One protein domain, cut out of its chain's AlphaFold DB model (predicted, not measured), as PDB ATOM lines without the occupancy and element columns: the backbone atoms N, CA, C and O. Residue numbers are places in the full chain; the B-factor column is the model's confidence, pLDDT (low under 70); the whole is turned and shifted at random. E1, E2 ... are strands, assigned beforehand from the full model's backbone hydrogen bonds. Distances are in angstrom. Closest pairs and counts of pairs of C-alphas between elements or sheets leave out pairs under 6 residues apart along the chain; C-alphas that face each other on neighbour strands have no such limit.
ATOM      1  N   GLY A  19      -8.064 -57.507 -43.157       65.75
ATOM      2  CA  GLY A  19      -7.401 -58.606 -42.465       65.75
ATOM      3  C   GLY A  19      -5.944 -58.270 -42.173       65.75
ATOM      4  O   GLY A  19      -5.035 -58.671 -42.892       65.75
ATOM      5  N   GLY A  20      -5.726 -57.479 -41.127       81.94
ATOM      6  CA  GLY A  20      -4.393 -57.204 -40.602       81.94
ATOM      7  C   GLY A  20      -3.920 -58.224 -39.571       81.94
ATOM      8  O   GLY A  20      -2.810 -58.059 -39.087       81.94
ATOM      9  N   LEU A  21      -4.740 -59.215 -39.204       90.38
ATOM     10  CA  LEU A  21      -4.466 -60.222 -38.178       90.38
ATOM     11  C   LEU A  21      -4.989 -61.578 -38.655       90.38
ATOM     12  O   LEU A  21      -6.192 -61.724 -38.858       90.38
ATOM     13  N   ASP A  22      -4.096 -62.555 -38.771       92.06
ATOM     14  CA  ASP A  22      -4.432 -63.917 -39.185       92.06
ATOM     15  C   ASP A  22      -3.778 -64.933 -38.246       92.06
ATOM     16  O   ASP A  22      -2.623 -64.759 -37.836       92.06
ATOM     17  N   PHE A  23      -4.475 -66.033 -37.970       92.88
ATOM     18  CA  PHE A  23      -3.863 -67.200 -37.342       92.88
ATOM     19  C   PHE A  23      -2.986 -67.947 -38.355       92.88
ATOM     20  O   PHE A  23      -3.391 -68.212 -39.487       92.88
ATOM     21  N   ILE A  24      -1.766 -68.278 -37.941       94.94
ATOM     22  CA  ILE A  24      -0.876 -69.216 -38.638       94.94
ATOM     23  C   ILE A  24      -1.153 -70.633 -38.124       94.94
ATOM     24  O   ILE A  24      -1.242 -71.573 -38.914       94.94
ATOM     25  N   ILE A  25      -1.311 -70.771 -36.805       96.31
ATOM     26  CA  ILE A  25      -1.661 -72.019 -36.127       96.31
ATOM     27  C   ILE A  25      -2.832 -71.724 -35.201       96.31
ATOM     28  O   ILE A  25      -2.726 -70.888 -34.304       96.31
ATOM     29  N   GLU A  26      -3.940 -72.425 -35.423       94.94
ATOM     30  CA  GLU A  26      -5.110 -72.376 -34.551       94.94
ATOM     31  C   GLU A  26      -5.039 -73.491 -33.499       94.94
ATOM     32  O   GLU A  26      -4.681 -74.628 -33.844       94.94
ATOM     33  N   PRO A  27      -5.406 -73.199 -32.238       94.44
ATOM     34  CA  PRO A  27      -5.498 -74.221 -31.209       94.44
ATOM     35  C   PRO A  27      -6.562 -75.251 -31.569       94.44
ATOM     36  O   PRO A  27      -7.601 -74.929 -32.141       94.44
ATOM     37  N   ARG A  28      -6.296 -76.506 -31.218       94.31
ATOM     38  CA  ARG A  28      -7.195 -77.632 -31.472       94.31
ATOM     39  C   ARG A  28      -7.559 -78.309 -30.171       94.31
ATOM     40  O   ARG A  28      -6.762 -78.319 -29.237       94.31
ATOM     41  N   ASP A  29      -8.717 -78.945 -30.168       92.38
ATOM     42  CA  ASP A  29      -9.145 -79.763 -29.046       92.38
ATOM     43  C   ASP A  29      -8.216 -80.972 -28.886       92.38
ATOM     44  O   ASP A  29      -7.872 -81.659 -29.854       92.38
ATOM     45  N   VAL A  30      -7.808 -81.236 -27.646       91.25
ATOM     46  CA  VAL A  30      -6.952 -82.368 -27.279       91.25
ATOM     47  C   VAL A  30      -7.581 -83.077 -26.087       91.25
ATOM     48  O   VAL A  30      -7.970 -82.441 -25.112       91.25
ATOM     49  N   VAL A  31      -7.652 -84.406 -26.157       93.00
ATOM     50  CA  VAL A  31      -8.059 -85.253 -25.031       93.00
ATOM     51  C   VAL A  31      -6.804 -85.711 -24.301       93.00
ATOM     52  O   VAL A  31      -5.875 -86.225 -24.926       93.00
ATOM     53  N   VAL A  32      -6.774 -85.521 -22.984       91.38
ATOM     54  CA  VAL A  32      -5.655 -85.918 -22.123       91.38
ATOM     55  C   VAL A  32      -6.151 -86.749 -20.948       91.38
ATOM     56  O   VAL A  32      -7.301 -86.633 -20.529       91.38
ATOM     57  N   GLU A  33      -5.263 -87.580 -20.411       92.62
ATOM     58  CA  GLU A  33      -5.508 -88.320 -19.172       92.62
ATOM     59  C   GLU A  33      -5.633 -87.368 -17.977       92.62
ATOM     60  O   GLU A  33      -5.042 -86.284 -17.953       92.62
ATOM     61  N   GLN A  34      -6.362 -87.793 -16.944       87.75
ATOM     62  CA  GLN A  34      -6.516 -87.000 -15.728       87.75
ATOM     63  C   GLN A  34      -5.152 -86.731 -15.069       87.75
ATOM     64  O   GLN A  34      -4.384 -87.650 -14.792       87.75
ATOM     65  N   GLY A  35      -4.853 -85.454 -14.810       85.50
ATOM     66  CA  GLY A  35      -3.560 -85.015 -14.270       85.50
ATOM     67  C   GLY A  35      -2.430 -84.941 -15.308       85.50
ATOM     68  O   GLY A  35      -1.326 -84.514 -14.970       85.50
ATOM     69  N   GLY A  36      -2.692 -85.323 -16.560       86.38
ATOM     70  CA  GLY A  36      -1.778 -85.131 -17.678       86.38
ATOM     71  C   GLY A  36      -1.796 -83.686 -18.199       86.38
ATOM     72  O   GLY A  36      -2.818 -83.003 -18.107       86.38
ATOM     73  N   PRO A  37      -0.682 -83.189 -18.762       86.56
ATOM     74  CA  PRO A  37      -0.628 -81.847 -19.324       86.56
ATOM     75  C   PRO A  37      -1.331 -81.781 -20.687       86.56
ATOM     76  O   PRO A  37      -1.079 -82.608 -21.563       86.56
ATOM     77  N   ALA A  38      -2.137 -80.740 -20.899       88.19
ATOM     78  CA  ALA A  38      -2.653 -80.375 -22.216       88.19
ATOM     79  C   ALA A  38      -1.750 -79.324 -22.880       88.19
ATOM     80  O   ALA A  38      -1.261 -78.402 -22.223       88.19
ATOM     81  N   ARG A  39      -1.532 -79.454 -24.194       90.00
ATOM     82  CA  ARG A  39      -0.819 -78.470 -25.019       90.00
ATOM     83  C   ARG A  39      -1.767 -77.945 -26.087       90.00
ATOM     84  O   ARG A  39      -2.268 -78.723 -26.889       90.00
ATOM     85  N   LEU A  40      -1.943 -76.630 -26.107       92.31
ATOM     86  CA  LEU A  40      -2.658 -75.915 -27.153       92.31
ATOM     87  C   LEU A  40      -1.659 -74.992 -27.849       92.31
ATOM     88  O   LEU A  40      -1.147 -74.055 -27.237       92.31
ATOM     89  N   ASP A  41      -1.351 -75.284 -29.106       93.94
ATOM     90  CA  ASP A  41      -0.438 -74.467 -29.899       93.94
ATOM     91  C   ASP A  41      -1.227 -73.347 -30.595       93.94
ATOM     92  O   ASP A  41      -2.320 -73.570 -31.115       93.94
ATOM     93  N   CYS A  42      -0.692 -72.127 -30.578       94.12
ATOM     94  CA  CYS A  42      -1.307 -70.964 -31.211       94.12
ATOM     95  C   CYS A  42      -0.217 -70.033 -31.738       94.12
ATOM     96  O   CYS A  42       0.719 -69.684 -31.016       94.12
ATOM     97  N   GLU A  43      -0.356 -69.617 -32.991       95.19
ATOM     98  CA  GLU A  43       0.541 -68.664 -33.630       95.19
ATOM     99  C   GLU A  43      -0.280 -67.734 -34.516       95.19
ATOM    100  O   GLU A  43      -1.168 -68.177 -35.245       95.19
ATOM    101  N   ALA A  44       0.018 -66.440 -34.469       94.44
ATOM    102  CA  ALA A  44      -0.665 -65.434 -35.265       94.44
ATOM    103  C   ALA A  44       0.343 -64.460 -35.871       94.44
ATOM    104  O   ALA A  44       1.395 -64.184 -35.291       94.44
ATOM    105  N   LYS A  45      -0.017 -63.894 -37.020       93.75
ATOM    106  CA  LYS A  45       0.708 -62.797 -37.664       93.75
ATOM    107  C   LYS A  45      -0.174 -61.570 -37.745       93.75
ATOM    108  O   LYS A  45      -1.386 -61.677 -37.914       93.75
ATOM    109  N   SER A  46       0.457 -60.405 -37.688       91.88
ATOM    110  CA  SER A  46      -0.204 -59.150 -37.993       91.88
ATOM    111  C   SER A  46       0.630 -58.297 -38.936       91.88
ATOM    112  O   SER A  46       1.859 -58.275 -38.872       91.88
ATOM    113  N   VAL A  47      -0.059 -57.580 -39.821       90.44
ATOM    114  CA  VAL A  47       0.539 -56.592 -40.730       90.44
ATOM    115  C   VAL A  47       1.056 -55.378 -39.946       90.44
ATOM    116  O   VAL A  47       1.962 -54.684 -40.399       90.44
ATOM    117  N   PHE A  48       0.519 -55.140 -38.746       88.19
ATOM    118  CA  PHE A  48       0.831 -53.986 -37.898       88.19
ATOM    119  C   PHE A  48       1.893 -54.268 -36.819       88.19
ATOM    120  O   PHE A  48       2.168 -53.396 -35.997       88.19
ATOM    121  N   GLY A  49       2.496 -55.462 -36.813       88.81
ATOM    122  CA  GLY A  49       3.558 -55.847 -35.878       88.81
ATOM    123  C   GLY A  49       3.274 -57.157 -35.148       88.81
ATOM    124  O   GLY A  49       2.425 -57.943 -35.560       88.81
ATOM    125  N   THR A  50       3.999 -57.406 -34.056       91.00
ATOM    126  CA  THR A  50       3.825 -58.622 -33.253       91.00
ATOM    127  C   THR A  50       2.465 -58.609 -32.545       91.00
ATOM    128  O   THR A  50       2.217 -57.700 -31.746       91.00
ATOM    129  N   PRO A  51       1.578 -59.587 -32.803       92.81
ATOM    130  CA  PRO A  51       0.286 -59.653 -32.133       92.81
ATOM    131  C   PRO A  51       0.437 -60.077 -30.669       92.81
ATOM    132  O   PRO A  51       1.369 -60.793 -30.302       92.81
ATOM    133  N   ASN A  52      -0.505 -59.653 -29.827       91.94
ATOM    134  CA  ASN A  52      -0.603 -60.133 -28.453       91.94
ATOM    135  C   ASN A  52      -1.591 -61.306 -28.383       91.94
ATOM    136  O   ASN A  52      -2.717 -61.190 -28.868       91.94
ATOM    137  N   ILE A  53      -1.163 -62.428 -27.802       91.12
ATOM    138  CA  ILE A  53      -1.962 -63.653 -27.695       91.12
ATOM    139  C   ILE A  53      -2.430 -63.807 -26.245       91.12
ATOM    140  O   ILE A  53      -1.621 -63.803 -25.319       91.12
ATOM    141  N   HIS A  54      -3.741 -63.988 -26.062       90.69
ATOM    142  CA  HIS A  54      -4.374 -64.206 -24.762       90.69
ATOM    143  C   HIS A  54      -5.230 -65.472 -24.782       90.69
ATOM    144  O   HIS A  54      -5.983 -65.696 -25.729       90.69
ATOM    145  N   TRP A  55      -5.171 -66.249 -23.701       89.62
ATOM    146  CA  TRP A  55      -5.999 -67.437 -23.506       89.62
ATOM    147  C   TRP A  55      -7.198 -67.138 -22.610       89.62
ATOM    148  O   TRP A  55      -7.113 -66.320 -21.688       89.62
ATOM    149  N   ARG A  56      -8.318 -67.807 -22.887       89.69
ATOM    150  CA  ARG A  56      -9.557 -67.703 -22.117       89.69
ATOM    151  C   ARG A  56     -10.141 -69.086 -21.857       89.69
ATOM    152  O   ARG A  56      -9.889 -70.000 -22.639       89.69
ATOM    153  N   THR A  57     -10.909 -69.211 -20.781       87.44
ATOM    154  CA  THR A  57     -11.783 -70.369 -20.551       87.44
ATOM    155  C   THR A  57     -12.966 -70.352 -21.522       87.44
ATOM    156  O   THR A  57     -13.187 -69.358 -22.224       87.44
ATOM    157  N   ASP A  58     -13.740 -71.434 -21.562       85.69
ATOM    158  CA  ASP A  58     -14.964 -71.541 -22.363       85.69
ATOM    159  C   ASP A  58     -16.019 -70.489 -21.972       85.69
ATOM    160  O   ASP A  58     -16.693 -69.940 -22.842       85.69
ATOM    161  N   ASP A  59     -16.055 -70.097 -20.695       87.94
ATOM    162  CA  ASP A  59     -16.869 -68.983 -20.184       87.94
ATOM    163  C   ASP A  59     -16.372 -67.589 -20.634       87.94
ATOM    164  O   ASP A  59     -16.978 -66.560 -20.319       87.94
ATOM    165  N   GLY A  60     -15.235 -67.516 -21.335       86.81
ATOM    166  CA  GLY A  60     -14.634 -66.272 -21.819       86.81
ATOM    167  C   GLY A  60     -13.795 -65.516 -20.783       86.81
ATOM    168  O   GLY A  60     -13.380 -64.381 -21.043       86.81
ATOM    169  N   GLN A  61     -13.507 -66.110 -19.623       87.88
ATOM    170  CA  GLN A  61     -12.663 -65.481 -18.604       87.88
ATOM    171  C   GLN A  61     -11.176 -65.583 -18.980       87.88
ATOM    172  O   GLN A  61     -10.747 -66.630 -19.462       87.88
ATOM    173  N   PRO A  62     -10.364 -64.525 -18.788       85.94
ATOM    174  CA  PRO A  62      -8.936 -64.577 -19.087       85.94
ATOM    175  C   PRO A  62      -8.206 -65.544 -18.147       85.94
ATOM    176  O   PRO A  62      -8.390 -65.487 -16.933       85.94
ATOM    177  N   ILE A  63      -7.332 -66.386 -18.702       82.69
ATOM    178  CA  ILE A  63      -6.478 -67.274 -17.903       82.69
ATOM    179  C   ILE A  63      -5.286 -66.456 -17.404       82.69
ATOM    180  O   ILE A  63      -4.369 -66.142 -18.164       82.69
ATOM    181  N   THR A  64      -5.308 -66.077 -16.128       72.62
ATOM    182  CA  THR A  64      -4.221 -65.317 -15.490       72.62
ATOM    183  C   THR A  64      -3.106 -66.209 -14.952       72.62
ATOM    184  O   THR A  64      -1.970 -65.751 -14.830       72.62
ATOM    185  N   PHE A  65      -3.394 -67.482 -14.669       67.38
ATOM    186  CA  PHE A  65      -2.417 -68.457 -14.194       67.38
ATOM    187  C   PHE A  65      -2.775 -69.868 -14.692       67.38
ATOM    188  O   PHE A  65      -3.895 -70.340 -14.525       67.38
ATOM    189  N   ILE A  66      -1.800 -70.567 -15.287       63.94
ATOM    190  CA  ILE A  66      -1.942 -71.930 -15.852       63.94
ATOM    191  C   ILE A  66      -2.093 -73.018 -14.755       63.94
ATOM    192  O   ILE A  66      -2.154 -74.207 -15.047       63.94
ATOM    193  N   GLY A  67      -2.190 -72.631 -13.478       60.44
ATOM    194  CA  GLY A  67      -2.487 -73.525 -12.353       60.44
ATOM    195  C   GLY A  67      -3.800 -73.220 -11.628       60.44
ATOM    196  O   GLY A  67      -4.068 -73.858 -10.608       60.44
ATOM    197  N   ASP A  68      -4.617 -72.283 -12.127       55.31
ATOM    198  CA  ASP A  68      -5.953 -72.022 -11.585       55.31
ATOM    199  C   ASP A  68      -6.910 -73.126 -12.045       55.31
ATOM    200  O   ASP A  68      -7.744 -72.979 -12.932       55.31
ATOM    201  N   SER A  69      -6.791 -74.248 -11.343       56.25
ATOM    202  CA  SER A  69      -7.824 -75.244 -11.099       56.25
ATOM    203  C   SER A  69      -8.203 -76.186 -12.249       56.25
ATOM    204  O   SER A  69      -9.056 -75.917 -13.085       56.25
ATOM    205  N   TYR A  70      -7.626 -77.385 -12.138       51.84
ATOM    206  CA  TYR A  70      -8.270 -78.695 -12.283       51.84
ATOM    207  C   TYR A  70      -9.695 -78.746 -11.671       51.84
ATOM    208  O   TYR A  70      -9.904 -79.439 -10.671       51.84
ATOM    209  N   ARG A  71     -10.654 -77.968 -12.174       51.84
ATOM    210  CA  ARG A  71     -12.060 -78.114 -11.767       51.84
ATOM    211  C   ARG A  71     -12.715 -79.238 -12.546       51.84
ATOM    212  O   ARG A  71     -12.476 -79.312 -13.769       51.84
TER     213      ARG A  71
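Overview. This is residues 19 to 71 of the 71 residues of the protein "Ig-like domain-containing protein" of Solenopsis invicta (UniProt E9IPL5). With little regular structure, this is a long, narrow hairpin whose two strands, E1 and E2, pair near one end, while residues 47 to 71 turn at that end and fold back along its length. The printed part has 53 residues, with no named helix and two named strands, E1 then E2, in one antiparallel sheet. The class is all strand, though named elements hold only 9 residues. The whole is loose, radius of gyration of the C-alphas 13.6 A, spanning 40 by 20 by 16 A.

Along the chain. Find C-alpha 21 at (-4.466, -60.222, -38.178); from there E1, residues 21 to 25, runs 12.3 A. E2, residues 43 to 46, runs 10.5 A and ends at C-alpha 46, (-0.204, -59.150, -37.993).

Arrangement. E1 and E2 form a hairpin, antiparallel at 157 degrees. Look at N 24 and O 43, 2.8 A apart, and N 45 and O 22, 2.9 A, within hydrogen-bond range. C-alphas 23 and 44 face each other at 4.2 A.

Size, cuts and confidence. The C-alphas of Gln 34 and Phe 48 are farthest apart, 40.4 A. The printed part has no cut. The link from E1 to E2 is long, 17 residues. Look for pLDDT under 70 at residue 19 and residues 65 to 71.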